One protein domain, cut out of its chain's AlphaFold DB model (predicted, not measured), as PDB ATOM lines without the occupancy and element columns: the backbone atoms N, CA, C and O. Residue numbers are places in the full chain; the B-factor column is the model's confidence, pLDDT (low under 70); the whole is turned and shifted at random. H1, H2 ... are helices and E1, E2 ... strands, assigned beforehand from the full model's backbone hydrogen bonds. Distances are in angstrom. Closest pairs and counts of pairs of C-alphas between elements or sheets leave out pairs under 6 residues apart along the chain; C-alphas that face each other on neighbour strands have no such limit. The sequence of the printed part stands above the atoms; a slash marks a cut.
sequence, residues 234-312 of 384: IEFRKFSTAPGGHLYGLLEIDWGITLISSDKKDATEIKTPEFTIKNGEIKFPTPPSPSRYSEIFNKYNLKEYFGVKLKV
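Overview. This is residues 234 to 312 of the 384 residues of an uncharacterized protein of bacterium (candidate division B38) B3_B38 (UniProt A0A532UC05). A hairpin of two strands, E1 and E2, reaches out as a long arm from a body of three short helices and a second, much smaller hairpin, E3 and E4. In the body H1 packs on H3, H2 and H3 meet in a corner at their tight link, and the small hairpin is apart from H3. The printed part has 79 residues, with three named helices and four named strands in the order E1, E2, H1, E3, E4, H2, H3; each sheet is one antiparallel pair, and the class is mixed, helices and strands. It is only just compact, close to loose, with a radius of gyration of the C-alphas of 13.7 A, and spans 39 by 34 by 21 A, the arm lying along the longest axis.

Along the chain. E1, residues 236 to 241, begins at C-alpha 236 (179.074, 181.281, 221.347) and is 13.1 A long. E2, residues 247 to 253, measures 14.9 A. H1, residues 255 to 263, is 12.0 A long. E3, residues 276 to 278, and E4, residues 281 to 283, measure 6.5 A and 6.3 A. H2, residues 290 to 299, begins at C-alpha 290 (180.707, 183.962, 195.636) and is 14.2 A long. H3, residues 302 to 311, is 14.1 A long and ends at C-alpha 311 (192.267, 195.106, 216.890).

Arrangement. E1 and E2 form an antiparallel hairpin at 165 degrees, with N 237 and O 252 within hydrogen-bond range at 2.9 A and N 240 and O 249 at 3.2 A. E1 and H1 are near each other. H1 and H3 touch at a steep tilt of 58 degrees, the same way; their closest C-alphas, of Trp 255 and Tyr 305, are 5.4 A apart. E3 and E4 form an antiparallel hairpin at 145 degrees, with N 276 and O 283 within range at 2.8 A. Residues 270 to 271 pair antiparallel with residues 276 to 277 of E3. H2 and H3 are close but not clearly touching, their closest C-alphas, of Phe 297 and Lys 303, 7.2 A apart; their steep tilt of 69 degrees is only just short of about perpendicular. Among the pairs that are apart are E3 and H2, and H1 and H2. In H1, H2 and H3 every O i to N i+4 pair is within hydrogen-bond range.

Size, cuts and confidence. The two C-alphas farthest apart in the domain, of Gly 244 and Leu 310, are 40.5 A apart. The printed part has no cut. The link from H1 to E3, residues 264 to 275, is long. The mean pLDDT of the printed part is 77.1; residues 238 to 251, 262 to 268 and 309 to 312 are under 70.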
ATOM      1  N   ILE A 234     185.741 177.082 220.151       88.62
ATOM      2  CA  ILE A 234     184.731 178.032 219.678       88.62
ATOM      3  C   ILE A 234     183.757 178.335 220.809       88.62
ATOM      4  O   ILE A 234     183.113 177.429 221.341       88.62
ATOM      5  N   GLU A 235     183.620 179.616 221.122       87.44
ATOM      6  CA  GLU A 235     182.648 180.127 222.079       87.44
ATOM      7  C   GLU A 235     181.485 180.796 221.352       87.44
ATOM      8  O   GLU A 235     181.664 181.404 220.296       87.44
ATOM      9  N   PHE A 236     180.284 180.690 221.916       86.62
ATOM     10  CA  PHE A 236     179.074 181.281 221.347       86.62
ATOM     11  C   PHE A 236     178.477 182.299 222.318       86.62
ATOM     12  O   PHE A 236     178.410 182.055 223.519       86.62
ATOM     13  N   ARG A 237     178.009 183.436 221.791       76.62
ATOM     14  CA  ARG A 237     177.349 184.492 222.584       76.62
ATOM     15  C   ARG A 237     175.969 184.103 223.063       76.62
ATOM     16  O   ARG A 237     175.515 184.550 224.110       76.62
ATOM     17  N   LYS A 238     175.259 183.368 222.213       67.00
ATOM     18  CA  LYS A 238     173.857 183.031 222.398       67.00
ATOM     19  C   LYS A 238     173.664 181.554 222.129       67.00
ATOM     20  O   LYS A 238     174.062 181.038 221.081       67.00
ATOM     21  N   PHE A 239     172.989 180.921 223.071       64.25
ATOM     22  CA  PHE A 239     172.512 179.557 222.979       64.25
ATOM     23  C   PHE A 239     170.989 179.603 223.038       64.25
ATOM     24  O   PHE A 239     170.431 180.354 223.838       64.25
ATOM     25  N   SER A 240     170.309 178.825 222.202       52.62
ATOM     26  CA  SER A 240     168.874 178.586 222.381       52.62
ATOM     27  C   SER A 240     168.660 177.189 222.944       52.62
ATOM     28  O   SER A 240     168.981 176.196 222.279       52.62
ATOM     29  N   THR A 241     168.103 177.105 224.146       50.75
ATOM     30  CA  THR A 241     167.597 175.861 224.726       50.75
ATOM     31  C   THR A 241     166.145 175.652 224.290       50.75
ATOM     32  O   THR A 241     165.340 176.580 224.292       50.75
ATOM     33  N   ALA A 242     165.810 174.438 223.864       44.41
ATOM     34  CA  ALA A 242     164.434 173.996 223.695       44.41
ATOM     35  C   ALA A 242     163.832 173.620 225.067       44.41
ATOM     36  O   ALA A 242     164.586 173.325 226.007       44.41
ATOM     37  N   PRO A 243     162.492 173.573 225.192       37.22
ATOM     38  CA  PRO A 243     161.838 172.932 226.330       37.22
ATOM     39  C   PRO A 243     162.383 171.502 226.496       37.22
ATOM     40  O   PRO A 243     162.443 170.752 225.525       37.22
ATOM     41  N   GLY A 244     162.847 171.152 227.700       41.47
ATOM     42  CA  GLY A 244     163.532 169.877 227.971       41.47
ATOM     43  C   GLY A 244     165.068 169.926 227.935       41.47
ATOM     44  O   GLY A 244     165.711 168.897 228.095       41.47
ATOM     45  N   GLY A 245     165.687 171.100 227.753       42.81
ATOM     46  CA  GLY A 245     167.138 171.275 227.932       42.81
ATOM     47  C   GLY A 245     168.009 170.853 226.741       42.81
ATOM     48  O   GLY A 245     169.235 170.893 226.829       42.81
ATOM     49  N   HIS A 246     167.409 170.493 225.605       41.94
ATOM     50  CA  HIS A 246     168.146 170.221 224.369       41.94
ATOM     51  C   HIS A 246     168.490 171.527 223.637       41.94
ATOM     52  O   HIS A 246     167.639 172.394 223.461       41.94
ATOM     53  N   LEU A 247     169.734 171.696 223.187       50.97
ATOM     54  CA  LEU A 247     170.172 172.922 222.506       50.97
ATOM     55  C   LEU A 247     169.831 172.911 221.020       50.97
ATOM     56  O   LEU A 247     170.418 172.168 220.232       50.97
ATOM     57  N   TYR A 248     168.928 173.805 220.626       44.28
ATOM     58  CA  TYR A 248     168.456 173.910 219.248       44.28
ATOM     59  C   TYR A 248     169.438 174.694 218.355       44.28
ATOM     60  O   TYR A 248     169.655 174.348 217.196       44.28
ATOM     61  N   GLY A 249     170.148 175.688 218.895       55.75
ATOM     62  CA  GLY A 249     170.883 176.653 218.078       55.75
ATOM     63  C   GLY A 249     172.163 177.135 218.741       55.75
ATOM     64  O   GLY A 249     172.138 177.675 219.844       55.75
ATOM     65  N   LEU A 250     173.279 176.946 218.039       60.03
ATOM     66  CA  LEU A 250     174.510 177.692 218.277       60.03
ATOM     67  C   LEU A 250     174.401 178.927 217.387       60.03
ATOM     68  O   LEU A 250     174.563 178.817 216.174       60.03
ATOM     69  N   LEU A 251     173.949 180.043 217.959       66.75
ATOM     70  CA  LEU A 251     173.370 181.128 217.161       66.75
ATOM     71  C   LEU A 251     174.428 182.085 216.611       66.75
ATOM     72  O   LEU A 251     174.328 182.512 215.466       66.75
ATOM     73  N   GLU A 252     175.435 182.423 217.415       83.38
ATOM     74  CA  GLU A 252     176.446 183.413 217.036       83.38
ATOM     75  C   GLU A 252     177.774 183.116 217.736       83.38
ATOM     76  O   GLU A 252     177.814 183.025 218.965       83.38
ATOM     77  N   ILE A 253     178.851 182.960 216.958       88.88
ATOM     78  CA  ILE A 253     180.207 182.775 217.493       88.88
ATOM     79  C   ILE A 253     180.663 184.079 218.157       88.88
ATOM     80  O   ILE A 253     180.632 185.140 217.535       88.88
ATOM     81  N   ASP A 254     181.148 183.995 219.396       88.94
ATOM     82  CA  ASP A 254     181.896 185.086 220.012       88.94
ATOM     83  C   ASP A 254     183.356 185.017 219.561       88.94
ATOM     84  O   ASP A 254     184.189 184.349 220.179       88.94
ATOM     85  N   TRP A 255     183.686 185.706 218.469       87.44
ATOM     86  CA  TRP A 255     185.063 185.745 217.972       87.44
ATOM     87  C   TRP A 255     186.037 186.406 218.945       87.44
ATOM     88  O   TRP A 255     187.223 186.087 218.915       87.44
ATOM     89  N   GLY A 256     185.566 187.302 219.816       84.62
ATOM     90  CA  GLY A 256     186.397 187.918 220.844       84.62
ATOM     91  C   GLY A 256     186.892 186.879 221.842       84.62
ATOM     92  O   GLY A 256     188.097 186.720 222.023       84.62
ATOM     93  N   ILE A 257     185.963 186.137 222.445       82.00
ATOM     94  CA  ILE A 257     186.302 185.104 223.431       82.00
ATOM     95  C   ILE A 257     187.013 183.923 222.757       82.00
ATOM     96  O   ILE A 257     188.029 183.465 223.272       82.00
ATOM     97  N   THR A 258     186.535 183.485 221.586       87.31
ATOM     98  CA  THR A 258     187.119 182.368 220.819       87.31
ATOM     99  C   THR A 258     188.595 182.603 220.497       87.31
ATOM    100  O   THR A 258     189.403 181.689 220.628       87.31
ATOM    101  N   LEU A 259     188.979 183.820 220.087       81.75
ATOM    102  CA  LEU A 259     190.379 184.106 219.761       81.75
ATOM    103  C   LEU A 259     191.256 184.213 221.016       81.75
ATOM    104  O   LEU A 259     192.365 183.684 221.039       81.75
ATOM    105  N   ILE A 260     190.734 184.802 222.096       78.19
ATOM    106  CA  ILE A 260     191.444 184.871 223.385       78.19
ATOM    107  C   ILE A 260     191.673 183.468 223.969       78.19
ATOM    108  O   ILE A 260     192.720 183.204 224.565       78.19
ATOM    109  N   SER A 261     190.697 182.566 223.838       70.69
ATOM    110  CA  SER A 261     190.806 181.195 224.341       70.69
ATOM    111  C   SER A 261     191.753 180.346 223.487       70.69
ATOM    112  O   SER A 261     192.484 179.526 224.046       70.69
ATOM    113  N   SER A 262     191.795 180.566 222.165       69.44
ATOM    114  CA  SER A 262     192.692 179.846 221.254       69.44
ATOM    115  C   SER A 262     194.159 180.253 221.391       69.44
ATOM    116  O   SER A 262     195.032 179.389 221.313       69.44
ATOM    117  N   ASP A 263     194.443 181.536 221.639       60.38
ATOM    118  CA  ASP A 263     195.819 182.052 221.722       60.38
ATOM    119  C   ASP A 263     196.578 181.520 222.951       60.38
ATOM    120  O   ASP A 263     197.798 181.379 222.922       60.38
ATOM    121  N   LYS A 264     195.866 181.143 224.021       57.53
ATOM    122  CA  LYS A 264     196.467 180.584 225.245       57.53
ATOM    123  C   LYS A 264     196.918 179.124 225.125       57.53
ATOM    124  O   LYS A 264     197.559 178.631 226.048       57.53
ATOM    125  N   LYS A 265     196.542 178.410 224.059       55.25
ATOM    126  CA  LYS A 265     196.676 176.942 223.967       55.25
ATOM    127  C   LYS A 265     197.638 176.460 222.871       55.25
ATOM    128  O   LYS A 265     197.476 175.336 222.411       55.25
ATOM    129  N   ASP A 266     198.595 177.288 222.441       51.53
ATOM    130  CA  ASP A 266     199.531 176.984 221.344       51.53
ATOM    131  C   ASP A 266     198.812 176.483 220.074       51.53
ATOM    132  O   ASP A 266     198.791 175.300 219.743       51.53
ATOM    133  N   ALA A 267     198.198 177.432 219.359       52.59
ATOM    134  CA  ALA A 267     197.713 177.302 217.980       52.59
ATOM    135  C   ALA A 267     196.924 176.014 217.674       52.59
ATOM    136  O   ALA A 267     197.275 175.227 216.789       52.59
ATOM    137  N   THR A 268     195.793 175.838 218.354       64.81
ATOM    138  CA  THR A 268     194.779 174.881 217.908       64.81
ATOM    139  C   THR A 268     193.987 175.471 216.746       64.81
ATOM    140  O   THR A 268     193.469 176.585 216.787       64.81
ATOM    141  N   GLU A 269     193.919 174.691 215.680       85.56
ATOM    142  CA  GLU A 269     193.095 174.923 214.505       85.56
ATOM    143  C   GLU A 269     191.622 175.155 214.915       85.56
ATOM    144  O   GLU A 269     191.015 174.327 215.600       85.56
ATOM    145  N   ILE A 270     191.041 176.305 214.548       89.75
ATOM    146  CA  ILE A 270     189.638 176.622 214.859       89.75
ATOM    147  C   ILE A 270     188.779 176.056 213.735       89.75
ATOM    148  O   ILE A 270     188.801 176.566 212.616       89.75
ATOM    149  N   LYS A 271     188.026 174.999 214.021       91.31
ATOM    150  CA  LYS A 271     187.269 174.246 213.020       91.31
ATOM    151  C   LYS A 271     185.795 174.613 213.112       91.31
ATOM    152  O   LYS A 271     185.218 174.580 214.195       91.31
ATOM    153  N   THR A 272     185.199 174.965 211.985       92.50
ATOM    154  CA  THR A 272     183.747 175.084 211.809       92.50
ATOM    155  C   THR A 272     183.300 174.040 210.781       92.50
ATOM    156  O   THR A 272     184.152 173.462 210.101       92.50
ATOM    157  N   PRO A 273     181.989 173.808 210.606       91.44
ATOM    158  CA  PRO A 273     181.515 172.819 209.639       91.44
ATOM    159  C   PRO A 273     181.840 173.194 208.180       91.44
ATOM    160  O   PRO A 273     181.881 172.327 207.313       91.44
ATOM    161  N   GLU A 274     182.099 174.473 207.893       93.50
ATOM    162  CA  GLU A 274     182.265 174.997 206.534       93.50
ATOM    163  C   GLU A 274     183.689 175.467 206.242       93.50
ATOM    164  O   GLU A 274     184.075 175.568 205.077       93.50
ATOM    165  N   PHE A 275     184.469 175.788 207.269       94.19
ATOM    166  CA  PHE A 275     185.842 176.249 207.115       94.19
ATOM    167  C   PHE A 275     186.662 176.023 208.374       94.19
ATOM    168  O   PHE A 275     186.145 175.863 209.480       94.19
ATOM    169  N   THR A 276     187.965 176.143 208.201       93.56
ATOM    170  CA  THR A 276     188.931 176.033 209.273       93.56
ATOM    171  C   THR A 276     189.829 177.258 209.319       93.56
ATOM    172  O   THR A 276     190.255 177.751 208.279       93.56
ATOM    173  N   ILE A 277     190.140 177.757 210.512       90.44
ATOM    174  CA  ILE A 277     191.085 178.851 210.716       90.44
ATOM    175  C   ILE A 277     192.384 178.287 211.276       90.44
ATOM    176  O   ILE A 277     192.409 177.706 212.361       90.44
ATOM    177  N   LYS A 278     193.482 178.509 210.553       87.06
ATOM    178  CA  LYS A 278     194.832 178.129 210.976       87.06
ATOM    179  C   LYS A 278     195.790 179.274 210.697       87.06
ATOM    180  O   LYS A 278     195.795 179.806 209.593       87.06
ATOM    181  N   ASN A 279     196.573 179.683 211.696       79.12
ATOM    182  CA  ASN A 279     197.475 180.844 211.609       79.12
ATOM    183  C   ASN A 279     196.757 182.136 211.158       79.12
ATOM    184  O   ASN A 279     197.311 182.984 210.461       79.12
ATOM    185  N   GLY A 280     195.481 182.267 211.530       79.06
ATOM    186  CA  GLY A 280     194.626 183.379 211.127       79.06
ATOM    187  C   GLY A 280     194.167 183.354 209.663       79.06
ATOM    188  O   GLY A 280     193.572 184.335 209.216       79.06
ATOM    189  N   GLU A 281     194.439 182.296 208.905       84.50
ATOM    190  CA  GLU A 281     193.937 182.112 207.543       84.50
ATOM    191  C   GLU A 281     192.706 181.212 207.549       84.50
ATOM    192  O   GLU A 281     192.713 180.160 208.189       84.50
ATOM    193  N   ILE A 282     191.667 181.617 206.816       90.12
ATOM    194  CA  ILE A 282     190.455 180.820 206.615       90.12
ATOM    195  C   ILE A 282     190.685 179.884 205.428       90.12
ATOM    196  O   ILE A 282     190.937 180.340 204.313       90.12
ATOM    197  N   LYS A 283     190.573 178.580 205.666       93.31
ATOM    198  CA  LYS A 283     190.677 177.520 204.666       93.31
ATOM    199  C   LYS A 283     189.338 176.812 204.530       93.31
ATOM    200  O   LYS A 283     188.795 176.309 205.509       93.31
ATOM    201  N   PHE A 284     188.825 176.759 203.311       92.31
ATOM    202  CA  PHE A 284     187.614 176.016 202.984       92.31
ATOM    203  C   PHE A 284     187.993 174.615 202.489       92.31
ATOM    204  O   PHE A 284     188.938 174.513 201.704       92.31
ATOM    205  N   PRO A 285     187.272 173.547 202.882       89.25
ATOM    206  CA  PRO A 285     187.480 172.209 202.322       89.25
ATOM    207  C   PRO A 285     187.311 172.178 200.797       89.25
ATOM    208  O   PRO A 285     187.998 171.443 200.094       89.25
ATOM    209  N   THR A 286     186.407 173.013 200.280       87.62
ATOM    210  CA  THR A 286     186.186 173.234 198.849       87.62
ATOM    211  C   THR A 286     186.011 174.733 198.613       87.62
ATOM    212  O   THR A 286     185.291 175.365 199.392       87.62
ATOM    213  N   PRO A 287     186.641 175.330 197.582       90.00
ATOM    214  CA  PRO A 287     186.462 176.745 197.274       90.00
ATOM    215  C   PRO A 287     184.970 177.094 197.109       90.00
ATOM    216  O   PRO A 287     184.311 176.517 196.241       90.00
ATOM    217  N   PRO A 288     184.406 177.995 197.935       91.06
ATOM    218  CA  PRO A 288     182.996 178.346 197.835       91.06
ATOM    219  C   PRO A 288     182.746 179.234 196.610       91.06
ATOM    220  O   PRO A 288     183.589 180.051 196.234       91.06
ATOM    221  N   SER A 289     181.552 179.135 196.021       89.94
ATOM    222  CA  SER A 289     181.072 180.149 195.076       89.94
ATOM    223  C   SER A 289     180.936 181.517 195.772       89.94
ATOM    224  O   SER A 289     180.821 181.572 197.000       89.94
ATOM    225  N   PRO A 290     180.885 182.639 195.030       91.81
ATOM    226  CA  PRO A 290     180.707 183.962 195.636       91.81
ATOM    227  C   PRO A 290     179.448 184.087 196.509       91.81
ATOM    228  O   PRO A 290     179.509 184.662 197.597       91.81
ATOM    229  N   SER A 291     178.321 183.506 196.079       89.50
ATOM    230  CA  SER A 291     177.081 183.481 196.869       89.50
ATOM    231  C   SER A 291     177.260 182.689 198.161       89.50
ATOM    232  O   SER A 291     176.953 183.189 199.243       89.50
ATOM    233  N   ARG A 292     177.862 181.498 198.069       90.38
ATOM    234  CA  ARG A 292     178.123 180.653 199.232       90.38
ATOM    235  C   ARG A 292     179.100 181.301 200.210       90.38
ATOM    236  O   ARG A 292     178.917 181.201 201.420       90.38
ATOM    237  N   TYR A 293     180.119 181.992 199.707       91.12
ATOM    238  CA  TYR A 293     181.033 182.763 200.543       91.12
ATOM    239  C   TYR A 293     180.287 183.867 201.302       91.12
ATOM    240  O   TYR A 293     180.497 184.011 202.502       91.12
ATOM    241  N   SER A 294     179.389 184.605 200.639       86.75
ATOM    242  CA  SER A 294     178.574 185.646 201.282       86.75
ATOM    243  C   SER A 294     177.684 185.080 202.396       86.75
ATOM    244  O   SER A 294     177.645 185.631 203.497       86.75
ATOM    245  N   GLU A 295     177.037 183.936 202.156       91.00
ATOM    246  CA  GLU A 295     176.253 183.229 203.175       91.00
ATOM    247  C   GLU A 295     177.100 182.852 204.390       91.00
ATOM    248  O   GLU A 295     176.716 183.150 205.518       91.00
ATOM    249  N   ILE A 296     178.262 182.225 204.175       91.00
ATOM    250  CA  ILE A 296     179.181 181.842 205.254       91.00
ATOM    251  C   ILE A 296     179.655 183.091 206.004       91.00
ATOM    252  O   ILE A 296     179.656 183.109 207.234       91.00
ATOM    253  N   PHE A 297     180.034 184.144 205.278       89.44
ATOM    254  CA  PHE A 297     180.521 185.392 205.853       89.44
ATOM    255  C   PHE A 297     179.502 186.019 206.807       89.44
ATOM    256  O   PHE A 297     179.874 186.458 207.898       89.44
ATOM    257  N   ASN A 298     178.224 186.008 206.425       89.81
ATOM    258  CA  ASN A 298     177.129 186.515 207.246       89.81
ATOM    259  C   ASN A 298     176.768 185.551 208.385       89.81
ATOM    260  O   ASN A 298     176.724 185.977 209.537       89.81
ATOM    261  N   LYS A 299     176.584 184.254 208.089       88.75
ATOM    262  CA  LYS A 299     176.243 183.202 209.068       88.75
ATOM    263  C   LYS A 299     177.223 183.177 210.237       88.75
ATOM    264  O   LYS A 299     176.813 183.049 211.383       88.75
ATOM    265  N   TYR A 300     178.513 183.302 209.941       89.56
ATOM    266  CA  TYR A 300     179.577 183.239 210.936       89.56
ATOM    267  C   TYR A 300     180.050 184.605 211.416       89.56
ATOM    268  O   TYR A 300     181.025 184.659 212.157       89.56
ATOM    269  N   ASN A 301     179.406 185.702 211.003       89.94
ATOM    270  CA  ASN A 301     179.818 187.067 211.331       89.94
ATOM    271  C   ASN A 301     181.339 187.278 211.140       89.94
ATOM    272  O   ASN A 301     182.053 187.774 212.016       89.94
ATOM    273  N   LEU A 302     181.871 186.874 209.979       88.88
ATOM    274  CA  LEU A 302     183.312 186.953 209.700       88.88
ATOM    275  C   LEU A 302     183.824 188.401 209.684       88.88
ATOM    276  O   LEU A 302     185.006 188.647 209.923       88.88
ATOM    277  N   LYS A 303     182.935 189.379 209.470       87.06
ATOM    278  CA  LYS A 303     183.240 190.803 209.660       87.06
ATOM    279  C   LYS A 303     183.773 191.075 211.064       87.06
ATOM    280  O   LYS A 303     184.746 191.815 211.213       87.06
ATOM    281  N   GLU A 304     183.153 190.485 212.082       85.81
ATOM    282  CA  GLU A 304     183.624 190.606 213.452       85.81
ATOM    283  C   GLU A 304     184.963 189.898 213.650       85.81
ATOM    284  O   GLU A 304     185.874 190.523 214.188       85.81
ATOM    285  N   TYR A 305     185.119 188.664 213.163       86.75
ATOM    286  CA  TYR A 305     186.396 187.945 213.207       86.75
ATOM    287  C   TYR A 305     187.556 188.805 212.679       86.75
ATOM    288  O   TYR A 305     188.541 189.042 213.384       86.75
ATOM    289  N   PHE A 306     187.417 189.346 211.463       81.81
ATOM    290  CA  PHE A 306     188.429 190.228 210.883       81.81
ATOM    291  C   PHE A 306     188.581 191.527 211.681       81.81
ATOM    292  O   PHE A 306     189.699 192.007 211.862       81.81
ATOM    293  N   GLY A 307     187.490 192.080 212.214       79.31
ATOM    294  CA  GLY A 307     187.519 193.251 213.087       79.31
ATOM    295  C   GLY A 307     188.302 193.027 214.386       79.31
ATOM    296  O   GLY A 307     189.081 193.896 214.778       79.31
ATOM    297  N   VAL A 308     188.137 191.877 215.043       74.06
ATOM    298  CA  VAL A 308     188.871 191.488 216.259       74.06
ATOM    299  C   VAL A 308     190.339 191.226 215.927       74.06
ATOM    300  O   VAL A 308     191.215 191.811 216.566       74.06
ATOM    301  N   LYS A 309     190.621 190.467 214.861       68.12
ATOM    302  CA  LYS A 309     191.986 190.219 214.370       68.12
ATOM    303  C   LYS A 309     192.737 191.517 214.048       68.12
ATOM    304  O   LYS A 309     193.929 191.634 214.302       68.12
ATOM    305  N   LEU A 310     192.051 192.527 213.509       60.34
ATOM    306  CA  LEU A 310     192.646 193.841 213.237       60.34
ATOM    307  C   LEU A 310     192.891 194.677 214.506       60.34
ATOM    308  O   LEU A 310     193.743 195.572 214.479       60.34
ATOM    309  N   LYS A 311     192.151 194.415 215.593       62.34
ATOM    310  CA  LYS A 311     192.267 195.106 216.890       62.34
ATOM    311  C   LYS A 311     193.364 194.521 217.781       62.34
ATOM    312  O   LYS A 311     193.970 195.278 218.539       62.34
ATOM    313  N   VAL A 312     193.635 193.222 217.677       56.53
ATOM    314  CA  VAL A 312     194.723 192.541 218.392       56.53
ATOM    315  C   VAL A 312     195.912 192.417 217.445       56.53
ATOM    316  O   VAL A 312     196.022 191.472 216.669       56.53
TER     317      VAL A 312